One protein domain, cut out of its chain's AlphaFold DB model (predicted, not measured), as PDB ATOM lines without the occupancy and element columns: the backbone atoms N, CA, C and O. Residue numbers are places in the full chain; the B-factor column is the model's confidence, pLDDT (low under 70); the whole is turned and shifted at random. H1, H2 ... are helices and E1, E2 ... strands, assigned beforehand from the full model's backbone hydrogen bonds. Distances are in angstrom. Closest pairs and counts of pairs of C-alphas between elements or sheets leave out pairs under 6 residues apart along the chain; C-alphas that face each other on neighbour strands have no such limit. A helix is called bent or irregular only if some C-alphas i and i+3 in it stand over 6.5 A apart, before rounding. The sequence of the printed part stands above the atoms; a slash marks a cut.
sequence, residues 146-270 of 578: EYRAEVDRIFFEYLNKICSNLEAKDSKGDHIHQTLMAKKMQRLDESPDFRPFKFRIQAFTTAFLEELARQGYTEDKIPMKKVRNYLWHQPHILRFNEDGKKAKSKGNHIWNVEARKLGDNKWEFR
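Overview. This is residues 146 to 270 of the 578 residues of an uncharacterized protein of Candolleomyces aberdarensis (UniProt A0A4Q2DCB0). A strongly twisted sheet of three strands, with the long strand E2 in the middle between E1 and E3, has the later part of the long helix H1 packed on one face; the centres of H1, H3 and H4 make a triangle toward one end of the longest axis. Small H2 lies toward the other end and only grazes the sheet. The printed part has 125 residues, with four named helices and three named strands in the order H1 H2 E1 H3 H4 E2 E3; the antiparallel sheet runs E1, E2, E3, and the class is mixed, helices and strands. The whole is compact, with a radius of gyration of the C-alphas of 14.5 A and spans of 43 by 35 by 28 A.

Along the chain. In the sheet, E2 is residues 252 to 263, 32.2 A long; E1 is residues 195 to 200, 16.6 A; E3 is residues 266 to 269, ending with C-alpha 269 at (210.912, 223.124, 268.312). H1 is residues 146 to 164, 29.0 A long, from C-alpha 146 at (204.201, 222.615, 245.657); it is irregular, with C-alphas 146 and 149 7.2 A apart. H3 is residues 201 to 214, 19.9 A; H4 is residues 224 to 233, 14.6 A; H2 is residues 182 to 189, 12.2 A, neither bent nor irregular, but only just: C-alphas 186 and 189 are 6.4 A apart.

Arrangement. The pairing of E2 is staggered: residues 254 to 259 pair with E1, for instance N 197 and O 257 at 2.9 A, and residues 259 to 263 with E3, for instance N 260 and O 268 at 2.9 A. E2 and E3 form a hairpin. H1 is on one face of the sheet, two layers, a helix over a sheet; its closest C-alphas with E3 are Asn 160 and Trp 267, 5.8 A. H3 only grazes the sheet with residues 201 to 205. H1 and H3 touch at Tyr 158 and Phe 208, C-alphas 7.0 A apart, at a steep tilt of 61 degrees, opposite ways. H3 touches H4 at Thr 205 and Arg 228, C-alphas 7.3 A apart, at a steep tilt of 59 degrees, opposite ways. H4 is not on the sheet. H2 only grazes the sheet with residues 187 to 189 and is apart from H1, H3 and H4. In H3 and H4 every O i to N i+4 pair is within hydrogen-bond range; in H1 14 of 15 are, and in H2 1 of 4, with 2 of 5 O i to N i+3 pairs.

Size, cuts and confidence. The C-alphas of Glu 146 and Lys 183, the two farthest apart, are 43.4 A apart. The printed part has no cut. The links H1 to H2 and H4 to E2 are long, with 17 and 18 residues. Residues 248 to 249 pair with residues 252 to 253 of E2, antiparallel. The mean pLDDT of the printed part is 85.4; residues 179 to 192, 242 to 243 and 250 are under 70.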
ATOM      1  N   GLU A 146     202.996 223.168 246.273       88.44
ATOM      2  CA  GLU A 146     204.201 222.615 245.657       88.44
ATOM      3  C   GLU A 146     205.506 223.140 246.278       88.44
ATOM      4  O   GLU A 146     206.503 222.420 246.305       88.44
ATOM      5  N   TYR A 147     205.501 224.355 246.838       90.69
ATOM      6  CA  TYR A 147     206.659 224.935 247.527       90.69
ATOM      7  C   TYR A 147     206.571 224.826 249.050       90.69
ATOM      8  O   TYR A 147     207.581 225.006 249.728       90.69
ATOM      9  N   ARG A 148     205.394 224.530 249.619       90.75
ATOM     10  CA  ARG A 148     205.186 224.604 251.072       90.75
ATOM     11  C   ARG A 148     206.103 223.667 251.853       90.75
ATOM     12  O   ARG A 148     206.746 224.123 252.789       90.75
ATOM     13  N   ALA A 149     206.200 222.399 251.448       92.56
ATOM     14  CA  ALA A 149     207.032 221.410 252.138       92.56
ATOM     15  C   ALA A 149     208.517 221.820 252.183       92.56
ATOM     16  O   ALA A 149     209.198 221.591 253.182       92.56
ATOM     17  N   GLU A 150     209.001 222.478 251.128       93.69
ATOM     18  CA  GLU A 150     210.369 222.984 251.053       93.69
ATOM     19  C   GLU A 150     210.552 224.269 251.872       93.69
ATOM     20  O   GLU A 150     211.547 224.416 252.575       93.69
ATOM     21  N   VAL A 151     209.570 225.176 251.881       94.25
ATOM     22  CA  VAL A 151     209.597 226.365 252.750       94.25
ATOM     23  C   VAL A 151     209.526 225.983 254.235       94.25
ATOM     24  O   VAL A 151     210.209 226.605 255.048       94.25
ATOM     25  N   ASP A 152     208.765 224.947 254.602       94.62
ATOM     26  CA  ASP A 152     208.781 224.361 255.947       94.62
ATOM     27  C   ASP A 152     210.167 223.753 256.261       94.62
ATOM     28  O   ASP A 152     210.723 224.018 257.330       94.62
ATOM     29  N   ARG A 153     210.792 223.020 255.321       95.69
ATOM     30  CA  ARG A 153     212.165 222.491 255.475       95.69
ATOM     31  C   ARG A 153     213.186 223.611 255.718       95.69
ATOM     32  O   ARG A 153     213.945 223.547 256.688       95.69
ATOM     33  N   ILE A 154     213.181 224.644 254.873       95.75
ATOM     34  CA  ILE A 154     214.072 225.812 254.971       95.75
ATOM     35  C   ILE A 154     213.791 226.594 256.261       95.75
ATOM     36  O   ILE A 154     214.721 227.075 256.902       95.75
ATOM     37  N   PHE A 155     212.533 226.677 256.709       96.19
ATOM     38  CA  PHE A 155     212.173 227.305 257.980       96.19
ATOM     39  C   PHE A 155     212.796 226.595 259.189       96.19
ATOM     40  O   PHE A 155     213.365 227.265 260.052       96.19
ATOM     41  N   PHE A 156     212.772 225.261 259.250       94.69
ATOM     42  CA  PHE A 156     213.441 224.534 260.337       94.69
ATOM     43  C   PHE A 156     214.973 224.545 260.220       94.69
ATOM     44  O   PHE A 156     215.651 224.604 261.248       94.69
ATOM     45  N   GLU A 157     215.538 224.544 259.007       94.50
ATOM     46  CA  GLU A 157     216.979 224.751 258.781       94.50
ATOM     47  C   GLU A 157     217.422 226.131 259.308       94.50
ATOM     48  O   GLU A 157     218.351 226.233 260.112       94.50
ATOM     49  N   TYR A 158     216.683 227.181 258.943       95.31
ATOM     50  CA  TYR A 158     216.879 228.556 259.397       95.31
ATOM     51  C   TYR A 158     216.740 228.699 260.918       95.31
ATOM     52  O   TYR A 158     217.609 229.297 261.554       95.31
ATOM     53  N   LEU A 159     215.703 228.107 261.528       93.94
ATOM     54  CA  LEU A 159     215.544 228.112 262.985       93.94
ATOM     55  C   LEU A 159     216.720 227.420 263.696       93.94
ATOM     56  O   LEU A 159     217.228 227.958 264.677       93.94
ATOM     57  N   ASN A 160     217.201 226.270 263.206       92.69
ATOM     58  CA  ASN A 160     218.390 225.610 263.769       92.69
ATOM     59  C   ASN A 160     219.642 226.499 263.656       92.69
ATOM     60  O   ASN A 160     220.408 226.618 264.617       92.69
ATOM     61  N   LYS A 161     219.826 227.150 262.500       92.19
ATOM     62  CA  LYS A 161     220.937 228.065 262.206       92.19
ATOM     63  C   LYS A 161     220.954 229.273 263.147       92.19
ATOM     64  O   LYS A 161     221.999 229.557 263.728       92.19
ATOM     65  N   ILE A 162     219.823 229.958 263.347       92.12
ATOM     66  CA  ILE A 162     219.770 231.128 264.242       92.12
ATOM     67  C   ILE A 162     219.790 230.729 265.723       92.12
ATOM     68  O   ILE A 162     220.529 231.341 266.482       92.12
ATOM     69  N   CYS A 163     219.093 229.668 266.151       89.19
ATOM     70  CA  CYS A 163     219.142 229.241 267.557       89.19
ATOM     71  C   CYS A 163     220.545 228.775 267.989       89.19
ATOM     72  O   CYS A 163     220.888 228.872 269.165       89.19
ATOM     73  N   SER A 164     221.371 228.322 267.039       88.38
ATOM     74  CA  SER A 164     222.788 227.997 267.261       88.38
ATOM     75  C   SER A 164     223.735 229.199 267.134       88.38
ATOM     76  O   SER A 164     224.867 229.122 267.603       88.38
ATOM     77  N   ASN A 165     223.302 230.307 266.522       88.38
ATOM     78  CA  ASN A 165     224.085 231.533 266.362       88.38
ATOM     79  C   ASN A 165     223.341 232.739 266.956       88.38
ATOM     80  O   ASN A 165     222.643 233.481 266.262       88.38
ATOM     81  N   LEU A 166     223.541 232.960 268.255       85.12
ATOM     82  CA  LEU A 166     222.906 234.048 269.005       85.12
ATOM     83  C   LEU A 166     223.291 235.453 268.488       85.12
ATOM     84  O   LEU A 166     222.504 236.390 268.625       85.12
ATOM     85  N   GLU A 167     224.428 235.582 267.798       87.06
ATOM     86  CA  GLU A 167     224.908 236.828 267.177       87.06
ATOM     87  C   GLU A 167     224.408 237.029 265.730       87.06
ATOM     88  O   GLU A 167     224.867 237.937 265.033       87.06
ATOM     89  N   ALA A 168     223.465 236.203 265.254       89.94
ATOM     90  CA  ALA A 168     222.910 236.308 263.905       89.94
ATOM     91  C   ALA A 168     222.219 237.665 263.640       89.94
ATOM     92  O   ALA A 168     221.420 238.164 264.446       89.94
ATOM     93  N   LYS A 169     222.515 238.230 262.465       93.31
ATOM     94  CA  LYS A 169     222.052 239.531 261.958       93.31
ATOM     95  C   LYS A 169     221.427 239.360 260.576       93.31
ATOM     96  O   LYS A 169     221.733 238.378 259.901       93.31
ATOM     97  N   ASP A 170     220.577 240.299 260.170       93.25
ATOM     98  CA  ASP A 170     220.144 240.417 258.772       93.25
ATOM     99  C   ASP A 170     221.182 241.162 257.909       93.25
ATOM    100  O   ASP A 170     222.196 241.655 258.419       93.25
ATOM    101  N   SER A 171     220.932 241.270 256.599       91.50
ATOM    102  CA  SER A 171     221.778 242.027 255.657       91.50
ATOM    103  C   SER A 171     222.014 243.500 256.027       91.50
ATOM    104  O   SER A 171     222.955 244.109 255.521       91.50
ATOM    105  N   LYS A 172     221.205 244.083 256.923       90.19
ATOM    106  CA  LYS A 172     221.345 245.465 257.410       90.19
ATOM    107  C   LYS A 172     222.185 245.559 258.690       90.19
ATOM    108  O   LYS A 172     222.384 246.653 259.214       90.19
ATOM    109  N   GLY A 173     222.681 244.429 259.199       91.31
ATOM    110  CA  GLY A 173     223.425 244.333 260.456       91.31
ATOM    111  C   GLY A 173     222.537 244.338 261.705       91.31
ATOM    112  O   GLY A 173     223.054 244.376 262.828       91.31
ATOM    113  N   ASP A 174     221.213 244.288 261.541       90.56
ATOM    114  CA  ASP A 174     220.262 244.357 262.644       90.56
ATOM    115  C   ASP A 174     220.146 242.980 263.319       90.56
ATOM    116  O   ASP A 174     220.022 241.945 262.660       90.56
ATOM    117  N   HIS A 175     220.244 242.931 264.650       91.19
ATOM    118  CA  HIS A 175     220.375 241.656 265.367       91.19
ATOM    119  C   HIS A 175     219.023 240.932 265.399       91.19
ATOM    120  O   HIS A 175     218.048 241.452 265.949       91.19
ATOM    121  N   ILE A 176     218.969 239.709 264.860       92.81
ATOM    122  CA  ILE A 176     217.735 238.911 264.765       92.81
ATOM    123  C   ILE A 176     217.212 238.582 266.167       92.81
ATOM    124  O   ILE A 176     216.009 238.663 266.432       92.81
ATOM    125  N   HIS A 177     218.117 238.279 267.098       90.50
ATOM    126  CA  HIS A 177     217.794 238.089 268.505       90.50
ATOM    127  C   HIS A 177     217.475 239.419 269.201       90.50
ATOM    128  O   HIS A 177     218.183 240.423 269.082       90.50
ATOM    129  N   GLN A 178     216.428 239.418 270.027       86.56
ATOM    130  CA  GLN A 178     216.290 240.442 271.053       86.56
ATOM    131  C   GLN A 178     217.364 240.207 272.119       86.56
ATOM    132  O   GLN A 178     217.288 239.223 272.850       86.56
ATOM    133  N   THR A 179     218.306 241.149 272.218       67.19
ATOM    134  CA  THR A 179     219.454 241.182 273.137       67.19
ATOM    135  C   THR A 179     219.155 240.541 274.495       67.19
ATOM    136  O   THR A 179     218.532 241.146 275.375       67.19
ATOM    137  N   LEU A 180     219.600 239.294 274.659       60.75
ATOM    138  CA  LEU A 180     219.521 238.566 275.919       60.75
ATOM    139  C   LEU A 180     220.682 238.997 276.818       60.75
ATOM    140  O   LEU A 180     221.802 239.197 276.365       60.75
ATOM    141  N   MET A 181     220.427 239.110 278.121       49.12
ATOM    142  CA  MET A 181     221.508 239.257 279.097       49.12
ATOM    143  C   MET A 181     222.350 237.978 279.107       49.12
ATOM    144  O   MET A 181     221.776 236.895 279.220       49.12
ATOM    145  N   ALA A 182     223.683 238.086 279.084       46.19
ATOM    146  CA  ALA A 182     224.601 236.936 279.040       46.19
ATOM    147  C   ALA A 182     224.315 235.870 280.123       46.19
ATOM    148  O   ALA A 182     224.350 234.670 279.862       46.19
ATOM    149  N   LYS A 183     223.876 236.300 281.314       49.69
ATOM    150  CA  LYS A 183     223.446 235.429 282.427       49.69
ATOM    151  C   LYS A 183     222.217 234.541 282.119       49.69
ATOM    152  O   LYS A 183     221.937 233.606 282.866       49.69
ATOM    153  N   LYS A 184     221.472 234.817 281.041       59.97
ATOM    154  CA  LYS A 184     220.426 233.940 280.481       59.97
ATOM    155  C   LYS A 184     220.930 233.052 279.335       59.97
ATOM    156  O   LYS A 184     220.312 232.021 279.108       59.97
ATOM    157  N   MET A 185     222.023 233.418 278.660       52.25
ATOM    158  CA  MET A 185     222.645 232.600 277.607       52.25
ATOM    159  C   MET A 185     223.342 231.376 278.214       52.25
ATOM    160  O   MET A 185     223.077 230.261 277.790       52.25
ATOM    161  N   GLN A 186     224.125 231.552 279.287       54.06
ATOM    162  CA  GLN A 186     224.826 230.438 279.952       54.06
ATOM    163  C   GLN A 186     223.872 229.328 280.448       54.06
ATOM    164  O   GLN A 186     224.191 228.150 280.372       54.06
ATOM    165  N   ARG A 187     222.660 229.695 280.888       57.44
ATOM    166  CA  ARG A 187     221.606 228.754 281.319       57.44
ATOM    167  C   ARG A 187     220.781 228.141 280.177       57.44
ATOM    168  O   ARG A 187     219.803 227.445 280.454       57.44
ATOM    169  N   LEU A 188     221.104 228.435 278.918       60.88
ATOM    170  CA  LEU A 188     220.404 227.868 277.765       60.88
ATOM    171  C   LEU A 188     220.948 226.476 277.413       60.88
ATOM    172  O   LEU A 188     220.155 225.572 277.171       60.88
ATOM    173  N   ASP A 189     222.272 226.293 277.461       61.66
ATOM    174  CA  ASP A 189     222.940 225.022 277.140       61.66
ATOM    175  C   ASP A 189     222.781 223.942 278.227       61.66
ATOM    176  O   ASP A 189     222.749 222.755 277.920       61.66
ATOM    177  N   GLU A 190     222.654 224.334 279.498       58.25
ATOM    178  CA  GLU A 190     222.705 223.426 280.660       58.25
ATOM    179  C   GLU A 190     221.376 222.710 280.994       58.25
ATOM    180  O   GLU A 190     221.245 222.145 282.080       58.25
ATOM    181  N   SER A 191     220.340 222.771 280.144       59.28
ATOM    182  CA  SER A 191     218.986 222.355 280.567       59.28
ATOM    183  C   SER A 191     218.118 221.687 279.488       59.28
ATOM    184  O   SER A 191     218.055 222.198 278.373       59.28
ATOM    185  N   PRO A 192     217.389 220.598 279.827       69.56
ATOM    186  CA  PRO A 192     216.592 219.808 278.877       69.56
ATOM    187  C   PRO A 192     215.195 220.390 278.582       69.56
ATOM    188  O   PRO A 192     214.465 219.861 277.737       69.56
ATOM    189  N   ASP A 193     214.798 221.446 279.295       81.19
ATOM    190  CA  ASP A 193     213.504 222.106 279.139       81.19
ATOM    191  C   ASP A 193     213.441 222.970 277.875       81.19
ATOM    192  O   ASP A 193     214.414 223.613 277.482       81.19
ATOM    193  N   PHE A 194     212.245 223.080 277.298       84.62
ATOM    194  CA  PHE A 194     211.975 224.052 276.241       84.62
ATOM    195  C   PHE A 194     212.103 225.482 276.777       84.62
ATOM    196  O   PHE A 194     211.542 225.826 277.822       84.62
ATOM    197  N   ARG A 195     212.822 226.335 276.044       83.69
ATOM    198  CA  ARG A 195     213.043 227.745 276.384       83.69
ATOM    199  C   ARG A 195     212.583 228.667 275.249       83.69
ATOM    200  O   ARG A 195     212.801 228.343 274.083       83.69
ATOM    201  N   PRO A 196     211.963 229.822 275.562       86.44
ATOM    202  CA  PRO A 196     211.532 230.777 274.551       86.44
ATOM    203  C   PRO A 196     212.707 231.632 274.054       86.44
ATOM    204  O   PRO A 196     213.155 232.553 274.744       86.44
ATOM    205  N   PHE A 197     213.155 231.374 272.827       88.62
ATOM    206  CA  PHE A 197     213.938 232.331 272.044       88.62
ATOM    207  C   PHE A 197     213.077 233.558 271.732       88.62
ATOM    208  O   PHE A 197     211.856 233.440 271.613       88.62
ATOM    209  N   LYS A 198     213.692 234.741 271.613       90.12
ATOM    210  CA  LYS A 198     212.996 236.003 271.310       90.12
ATOM    211  C   LYS A 198     213.625 236.684 270.106       90.12
ATOM    212  O   LYS A 198     214.782 237.092 270.166       90.12
ATOM    213  N   PHE A 199     212.837 236.856 269.052       92.69
ATOM    214  CA  PHE A 199     213.280 237.407 267.776       92.69
ATOM    215  C   PHE A 199     212.631 238.763 267.483       92.69
ATOM    216  O   PHE A 199     211.441 238.964 267.754       92.69
ATOM    217  N   ARG A 200     213.398 239.692 266.900       92.12
ATOM    218  CA  ARG A 200     212.873 240.935 266.315       92.12
ATOM    219  C   ARG A 200     212.157 240.576 265.012       92.12
ATOM    220  O   ARG A 200     212.793 240.053 264.104       92.12
ATOM    221  N   ILE A 201     210.857 240.870 264.903       93.56
ATOM    222  CA  ILE A 201     210.033 240.425 263.758       93.56
ATOM    223  C   ILE A 201     210.626 240.866 262.413       93.56
ATOM    224  O   ILE A 201     210.666 240.071 261.478       93.56
ATOM    225  N   GLN A 202     211.094 242.114 262.327       92.44
ATOM    226  CA  GLN A 202     211.651 242.695 261.106       92.44
ATOM    227  C   GLN A 202     212.905 241.939 260.646       92.44
ATOM    228  O   GLN A 202     212.830 241.247 259.637       92.44
ATOM    229  N   ALA A 203     213.992 241.975 261.424       93.50
ATOM    230  CA  ALA A 203     215.249 241.296 261.092       93.50
ATOM    231  C   ALA A 203     215.076 239.781 260.864       93.50
ATOM    232  O   ALA A 203     215.624 239.233 259.912       93.50
ATOM    233  N   PHE A 204     214.243 239.106 261.671       95.38
ATOM    234  CA  PHE A 204     213.907 237.691 261.461       95.38
ATOM    235  C   PHE A 204     213.248 237.446 260.099       95.38
ATOM    236  O   PHE A 204     213.534 236.438 259.455       95.38
ATOM    237  N   THR A 205     212.351 238.342 259.675       95.38
ATOM    238  CA  THR A 205     211.666 238.241 258.382       95.38
ATOM    239  C   THR A 205     212.645 238.508 257.241       95.38
ATOM    240  O   THR A 205     212.692 237.700 256.318       95.38
ATOM    241  N   THR A 206     213.452 239.578 257.320       95.38
ATOM    242  CA  THR A 206     214.476 239.918 256.312       95.38
ATOM    243  C   THR A 206     215.425 238.741 256.073       95.38
ATOM    244  O   THR A 206     215.519 238.240 254.957       95.38
ATOM    245  N   ALA A 207     216.042 238.217 257.136       95.62
ATOM    246  CA  ALA A 207     217.013 237.132 257.026       95.62
ATOM    247  C   ALA A 207     216.391 235.785 256.597       95.62
ATOM    248  O   ALA A 207     217.076 234.968 255.984       95.62
ATOM    249  N   PHE A 208     215.094 235.547 256.838       96.38
ATOM    250  CA  PHE A 208     214.409 234.368 256.286       96.38
ATOM    251  C   PHE A 208     214.158 234.485 254.773       96.38
ATOM    252  O   PHE A 208     214.245 233.494 254.055       96.38
ATOM    253  N   LEU A 209     213.878 235.693 254.274       95.00
ATOM    254  CA  LEU A 209     213.737 235.954 252.835       95.00
ATOM    255  C   LEU A 209     215.080 235.802 252.109       95.00
ATOM    256  O   LEU A 209     215.130 235.214 251.033       95.00
ATOM    257  N   GLU A 210     216.167 236.269 252.726       94.50
ATOM    258  CA  GLU A 210     217.539 236.043 252.253       94.50
ATOM    259  C   GLU A 210     217.878 234.542 252.209       94.50
ATOM    260  O   GLU A 210     218.463 234.068 251.236       94.50
ATOM    261  N   GLU A 211     217.467 233.769 253.220       95.38
ATOM    262  CA  GLU A 211     217.658 232.314 253.262       95.38
ATOM    263  C   GLU A 211     216.853 231.581 252.171       95.38
ATOM    264  O   GLU A 211     217.392 230.694 251.512       95.38
ATOM    265  N   LEU A 212     215.605 231.989 251.907       94.81
ATOM    266  CA  LEU A 212     214.812 231.476 250.780       94.81
ATOM    267  C   LEU A 212     215.467 231.800 249.428       94.81
ATOM    268  O   LEU A 212     215.650 230.902 248.604       94.81
ATOM    269  N   ALA A 213     215.890 233.049 249.219       93.88
ATOM    270  CA  ALA A 213     216.564 233.472 247.994       93.88
ATOM    271  C   ALA A 213     217.885 232.709 247.773       93.88
ATOM    272  O   ALA A 213     218.145 232.243 246.663       93.88
ATOM    273  N   ARG A 214     218.676 232.488 248.838       94.38
ATOM    274  CA  ARG A 214     219.908 231.673 248.817       94.38
ATOM    275  C   ARG A 214     219.658 230.237 248.354       94.38
ATOM    276  O   ARG A 214     220.525 229.649 247.714       94.38
ATOM    277  N   GLN A 215     218.493 229.672 248.669       93.81
ATOM    278  CA  GLN A 215     218.091 228.323 248.253       93.81
ATOM    279  C   GLN A 215     217.281 228.315 246.939       93.81
ATOM    280  O   GLN A 215     216.682 227.308 246.577       93.81
ATOM    281  N   GLY A 216     217.294 229.421 246.184       91.62
ATOM    282  CA  GLY A 216     216.693 229.517 244.851       91.62
ATOM    283  C   GLY A 216     215.201 229.859 244.836       91.62
ATOM    284  O   GLY A 216     214.573 229.754 243.779       91.62
ATOM    285  N   TYR A 217     214.630 230.279 245.968       91.81
ATOM    286  CA  TYR A 217     213.245 230.741 246.104       91.81
ATOM    287  C   TYR A 217     213.203 232.270 246.167       91.81
ATOM    288  O   TYR A 217     212.997 232.870 247.221       91.81
ATOM    289  N   THR A 218     213.444 232.895 245.014       89.31
ATOM    290  CA  THR A 218     213.344 234.346 244.811       89.31
ATOM    291  C   THR A 218     211.892 234.832 244.858       89.31
ATOM    292  O   THR A 218     210.942 234.039 244.806       89.31
ATOM    293  N   GLU A 219     211.712 236.153 244.943       85.25
ATOM    294  CA  GLU A 219     210.394 236.798 245.027       85.25
ATOM    295  C   GLU A 219     209.483 236.468 243.827       85.25
ATOM    296  O   GLU A 219     208.269 236.363 243.997       85.25
ATOM    297  N   ASP A 220     210.065 236.185 242.657       86.69
ATOM    298  CA  ASP A 220     209.357 235.766 241.436       86.69
ATOM    299  C   ASP A 220     208.606 234.435 241.616       86.69
ATOM    300  O   ASP A 220     207.533 234.234 241.048       86.69
ATOM    301  N   LYS A 221     209.165 233.512 242.414       90.00
ATOM    302  CA  LYS A 221     208.559 232.201 242.706       90.00
ATOM    303  C   LYS A 221     207.620 232.261 243.902       90.00
ATOM    304  O   LYS A 221     206.543 231.665 243.883       90.00
ATOM    305  N   ILE A 222     208.045 232.939 244.969       91.81
ATOM    306  CA  ILE A 222     207.280 233.056 246.211       91.81
ATOM    307  C   ILE A 222     207.224 234.534 246.607       91.81
ATOM    308  O   ILE A 222     208.096 235.006 247.339       91.81
ATOM    309  N   PRO A 223     206.178 235.266 246.174       91.94
ATOM    310  CA  PRO A 223     206.042 236.682 246.468       91.94
ATOM    311  C   PRO A 223     206.191 236.993 247.956       91.94
ATOM    312  O   PRO A 223     205.552 236.369 248.809       91.94
ATOM    313  N   MET A 224     206.973 238.027 248.260       89.69
ATOM    314  CA  MET A 224     207.269 238.568 249.592       89.69
ATOM    315  C   MET A 224     206.054 238.609 250.538       89.69
ATOM    316  O   MET A 224     206.133 238.256 251.718       89.69
ATOM    317  N   LYS A 225     204.888 238.999 250.008       91.94
ATOM    318  CA  LYS A 225     203.603 239.044 250.727       91.94
ATOM    319  C   LYS A 225     203.145 237.665 251.227       91.94
ATOM    320  O   LYS A 225     202.650 237.574 252.349       91.94
ATOM    321  N   LYS A 226     203.340 236.598 250.440       93.31
ATOM    322  CA  LYS A 226     203.026 235.210 250.823       93.31
ATOM    323  C   LYS A 226     203.980 234.692 251.896       93.31
ATOM    324  O   LYS A 226     203.506 234.106 252.863       93.31
ATOM    325  N   VAL A 227     205.284 234.982 251.805       93.50
ATOM    326  CA  VAL A 227     206.260 234.601 252.850       93.50
ATOM    327  C   VAL A 227     205.906 235.236 254.197       93.50
ATOM    328  O   VAL A 227     205.854 234.543 255.212       93.50
ATOM    329  N   ARG A 228     205.570 236.533 254.211       92.00
ATOM    330  CA  ARG A 228     205.082 237.223 255.421       92.00
ATOM    331  C   ARG A 228     203.791 236.600 255.965       92.00
ATOM    332  O   ARG A 228     203.652 236.487 257.180       92.00
ATOM    333  N   ASN A 229     202.867 236.179 255.096       92.88
ATOM    334  CA  ASN A 229     201.609 235.542 255.501       92.88
ATOM    335  C   ASN A 229     201.823 234.131 256.083       92.88
ATOM    336  O   ASN A 229     201.268 233.810 257.133       92.88
ATOM    337  N   TYR A 230     202.684 233.321 255.465       94.31
ATOM    338  CA  TYR A 230     203.124 232.024 255.988       94.31
ATOM    339  C   TYR A 230     203.798 232.182 257.359       94.31
ATOM    340  O   TYR A 230     203.371 231.563 258.334       94.31
ATOM    341  N   LEU A 231     204.758 233.109 257.490       93.56
ATOM    342  CA  LEU A 231     205.379 233.440 258.778       93.56
ATOM    343  C   LEU A 231     204.378 233.986 259.811       93.56
ATOM    344  O   LEU A 231     204.687 233.963 261.004       93.56
ATOM    345  N   TRP A 232     203.191 234.448 259.394       89.44
ATOM    346  CA  TRP A 232     202.091 234.851 260.279       89.44
ATOM    347  C   TRP A 232     201.183 233.691 260.733       89.44
ATOM    348  O   TRP A 232     200.563 233.778 261.794       89.44
ATOM    349  N   HIS A 233     201.162 232.576 260.002       89.94
ATOM    350  CA  HIS A 233     200.345 231.397 260.320       89.94
ATOM    351  C   HIS A 233     201.155 230.193 260.828       89.94
ATOM    352  O   HIS A 233     200.583 229.288 261.429       89.94
ATOM    353  N   GLN A 234     202.483 230.217 260.678       91.62
ATOM    354  CA  GLN A 234     203.425 229.205 261.164       91.62
ATOM    355  C   GLN A 234     203.229 228.906 262.675       91.62
ATOM    356  O   GLN A 234     203.472 229.799 263.502       91.62
ATOM    357  N   PRO A 235     202.798 227.684 263.063       90.50
ATOM    358  CA  PRO A 235     202.428 227.342 264.442       90.50
ATOM    359  C   PRO A 235     203.589 227.338 265.445       90.50
ATOM    360  O   PRO A 235     203.344 227.435 266.643       90.50
ATOM    361  N   HIS A 236     204.848 227.269 265.009       92.06
ATOM    362  CA  HIS A 236     206.003 227.335 265.920       92.06
ATOM    363  C   HIS A 236     206.292 228.756 266.447       92.06
ATOM    364  O   HIS A 236     207.147 228.933 267.313       92.06
ATOM    365  N   ILE A 237     205.579 229.776 265.949       91.88
ATOM    366  CA  ILE A 237     205.795 231.184 266.298       91.88
ATOM    367  C   ILE A 237     204.718 231.685 267.276       91.88
ATOM    368  O   ILE A 237     203.563 231.941 266.920       91.88
ATOM    369  N   LEU A 238     205.130 231.912 268.524       87.56
ATOM    370  CA  LEU A 238     204.311 232.460 269.601       87.56
ATOM    371  C   LEU A 238     204.277 234.002 269.545       87.56
ATOM    372  O   LEU A 238     205.209 234.694 269.968       87.56
ATOM    373  N   ARG A 239     203.157 234.537 269.035       86.38
ATOM    374  CA  ARG A 239     202.889 235.985 268.821       86.38
ATOM    375  C   ARG A 239     202.250 236.708 270.005       86.38
ATOM    376  O   ARG A 239     202.125 237.931 269.985       86.38
ATOM    377  N   PHE A 240     201.795 235.959 270.997       80.88
ATOM    378  CA  PHE A 240     201.116 236.455 272.190       80.88
ATOM    379  C   PHE A 240     201.916 236.030 273.427       80.88
ATOM    380  O   PHE A 240     202.744 235.129 273.335       80.88
ATOM    381  N   ASN A 241     201.709 236.666 274.575       76.50
ATOM    382  CA  ASN A 241     202.165 236.101 275.847       76.50
ATOM    383  C   ASN A 241     201.067 235.176 276.418       76.50
ATOM    384  O   ASN A 241     199.969 235.088 275.864       76.50
ATOM    385  N   GLU A 242     201.330 234.514 277.548       68.75
ATOM    386  CA  GLU A 242     200.338 233.661 278.231       68.75
ATOM    387  C   GLU A 242     199.095 234.434 278.723       68.75
ATOM    388  O   GLU A 242     198.043 233.839 278.933       68.75
ATOM    389  N   ASP A 243     199.182 235.766 278.837       64.25
ATOM    390  CA  ASP A 243     198.055 236.661 279.140       64.25
ATOM    391  C   ASP A 243     197.166 236.990 277.921       64.25
ATOM    392  O   ASP A 243     196.245 237.800 278.022       64.25
ATOM    393  N   GLY A 244     197.458 236.405 276.754       70.94
ATOM    394  CA  GLY A 244     196.728 236.627 275.506       70.94
ATOM    395  C   GLY A 244     197.031 237.951 274.793       70.94
ATOM    396  O   GLY A 244     196.513 238.169 273.696       70.94
ATOM    397  N   LYS A 245     197.878 238.834 275.343       79.31
ATOM    398  CA  LYS A 245     198.250 240.106 274.695       79.31
ATOM    399  C   LYS A 245     199.369 239.897 273.675       79.31
ATOM    400  O   LYS A 245     200.194 238.997 273.821       79.31
ATOM    401  N   LYS A 246     199.417 240.738 272.630       80.62
ATOM    402  CA  LYS A 246     200.477 240.698 271.600       80.62
ATOM    403  C   LYS A 246     201.859 240.823 272.253       80.62
ATOM    404  O   LYS A 246     202.087 241.738 273.044       80.62
ATOM    405  N   ALA A 247     202.785 239.940 271.891       79.19
ATOM    406  CA  ALA A 247     204.126 239.912 272.454       79.19
ATOM    407  C   ALA A 247     204.924 241.163 272.035       79.19
ATOM    408  O   ALA A 247     205.256 241.370 270.863       79.19
ATOM    409  N   LYS A 248     205.237 242.005 273.022       77.81
ATOM    410  CA  LYS A 248     206.110 243.177 272.900       77.81
ATOM    411  C   LYS A 248     207.196 243.131 273.967       77.81
ATOM    412  O   LYS A 248     207.020 242.506 275.012       77.81
ATOM    413  N   SER A 249     208.307 243.815 273.721       74.38
ATOM    414  CA  SER A 249     209.382 243.985 274.700       74.38
ATOM    415  C   SER A 249     210.231 245.200 274.333       74.38
ATOM    416  O   SER A 249     210.732 245.274 273.212       74.38
ATOM    417  N   LYS A 250     210.360 246.155 275.271       69.12
ATOM    418  CA  LYS A 250     210.917 247.507 275.047       69.12
ATOM    419  C   LYS A 250     210.280 248.216 273.836       69.12
ATOM    420  O   LYS A 250     210.966 248.576 272.888       69.12
ATOM    421  N   GLY A 251     208.948 248.336 273.835       72.56
ATOM    422  CA  GLY A 251     208.153 248.936 272.746       72.56
ATOM    423  C   GLY A 251     208.010 248.056 271.494       72.56
ATOM    424  O   GLY A 251     206.904 247.906 270.966       72.56
ATOM    425  N   ASN A 252     209.099 247.413 271.072       79.00
ATOM    426  CA  ASN A 252     209.180 246.634 269.842       79.00
ATOM    427  C   ASN A 252     208.355 245.340 269.884       79.00
ATOM    428  O   ASN A 252     208.242 244.665 270.913       79.00
ATOM    429  N   HIS A 253     207.800 244.984 268.726       85.19
ATOM    430  CA  HIS A 253     207.117 243.713 268.506       85.19
ATOM    431  C   HIS A 253     208.134 242.573 268.394       85.19
ATOM    432  O   HIS A 253     209.151 242.704 267.706       85.19
ATOM    433  N   ILE A 254     207.846 241.449 269.047       90.44
ATOM    434  CA  ILE A 254     208.711 240.267 269.053       90.44
ATOM    435  C   ILE A 254     207.925 239.002 268.717       90.44
ATOM    436  O   ILE A 254     206.722 238.909 268.963       90.44
ATOM    437  N   TRP A 255     208.635 238.005 268.206       92.69
ATOM    438  CA  TRP A 255     208.166 236.625 268.150       92.69
ATOM    439  C   TRP A 255     208.917 235.795 269.183       92.69
ATOM    440  O   TRP A 255     210.130 235.944 269.332       92.69
ATOM    441  N   ASN A 256     208.194 234.941 269.908       90.44
ATOM    442  CA  ASN A 256     208.808 233.924 270.753       90.44
ATOM    443  C   ASN A 256     208.768 232.571 270.020       90.44
ATOM    444  O   ASN A 256     207.801 232.296 269.312       90.44
ATOM    445  N   VAL A 257     209.776 231.722 270.206       91.56
ATOM    446  CA  VAL A 257     209.785 230.331 269.710       91.56
ATOM    447  C   VAL A 257     210.294 229.433 270.832       91.56
ATOM    448  O   VAL A 257     211.364 229.694 271.379       91.56
ATOM    449  N   GLU A 258     209.537 228.400 271.202       90.19
ATOM    450  CA  GLU A 258     209.979 227.415 272.195       90.19
ATOM    451  C   GLU A 258     210.867 226.353 271.543       90.19
ATOM    452  O   GLU A 258     210.414 225.618 270.662       90.19
ATOM    453  N   ALA A 259     212.111 226.244 272.011       90.44
ATOM    454  CA  ALA A 259     213.065 225.238 271.554       90.44
ATOM    455  C   ALA A 259     213.835 224.605 272.724       90.44
ATOM    456  O   ALA A 259     214.077 225.268 273.734       90.44
ATOM    457  N   ARG A 260     214.258 223.346 272.577       88.25
ATOM    458  CA  ARG A 260     215.264 222.698 273.442       88.25
ATOM    459  C   ARG A 260     216.435 222.173 272.611       88.25
ATOM    460  O   ARG A 260     216.251 221.818 271.447       88.25
ATOM    461  N   LYS A 261     217.629 222.118 273.203       86.69
ATOM    462  CA  LYS A 261     218.835 221.579 272.559       86.69
ATOM    463  C   LYS A 261     218.832 220.053 272.695       86.69
ATOM    464  O   LYS A 261     218.675 219.551 273.804       86.69
ATOM    465  N   LEU A 262     218.987 219.325 271.588       83.44
ATOM    466  CA  LEU A 262     218.888 217.855 271.563       83.44
ATOM    467  C   LEU A 262     220.260 217.149 271.488       83.44
ATOM    468  O   LEU A 262     220.344 215.937 271.666       83.44
ATOM    469  N   GLY A 263     221.328 217.909 271.234       77.69
ATOM    470  CA  GLY A 263     222.672 217.416 270.900       77.69
ATOM    471  C   GLY A 263     223.125 217.958 269.541       77.69
ATOM    472  O   GLY A 263     222.297 218.437 268.773       77.69
ATOM    473  N   ASP A 264     224.427 217.935 269.253       78.06
ATOM    474  CA  ASP A 264     225.023 218.234 267.933       78.06
ATOM    475  C   ASP A 264     224.493 219.498 267.218       78.06
ATOM    476  O   ASP A 264     224.262 219.503 266.010       78.06
ATOM    477  N   ASN A 265     224.252 220.574 267.979       74.56
ATOM    478  CA  ASN A 265     223.634 221.834 267.528       74.56
ATOM    479  C   ASN A 265     222.246 221.694 266.860       74.56
ATOM    480  O   ASN A 265     221.772 222.618 266.199       74.56
ATOM    481  N   LYS A 266     221.558 220.570 267.079       86.44
ATOM    482  CA  LYS A 266     220.161 220.357 266.695       86.44
ATOM    483  C   LYS A 266     219.225 220.864 267.787       86.44
ATOM    484  O   LYS A 266     219.408 220.590 268.979       86.44
ATOM    485  N   TRP A 267     218.188 221.562 267.349       90.12
ATOM    486  CA  TRP A 267     217.125 222.110 268.176       90.12
ATOM    487  C   TRP A 267     215.802 221.419 267.860       90.12
ATOM    488  O   TRP A 267     215.425 221.252 266.701       90.12
ATOM    489  N   GLU A 268     215.082 221.039 268.910       91.75
ATOM    490  CA  GLU A 268     213.711 220.551 268.817       91.75
ATOM    491  C   GLU A 268     212.759 221.702 269.144       91.75
ATOM    492  O   GLU A 268     212.845 222.297 270.222       91.75
ATOM    493  N   PHE A 269     211.858 222.013 268.214       93.00
ATOM    494  CA  PHE A 269     210.912 223.124 268.312       93.00
ATOM    495  C   PHE A 269     209.527 222.623 268.716       93.00
ATOM    496  O   PHE A 269     209.061 221.604 268.210       93.00
ATOM    497  N   ARG A 270     208.843 223.350 269.604       89.44
ATOM    498  CA  ARG A 270     207.476 223.011 270.017       89.44
ATOM    499  C   ARG A 270     206.442 223.830 269.228       89.44
ATOM    500  O   ARG A 270     206.537 225.059 269.232       89.44
TER     501      ARG A 270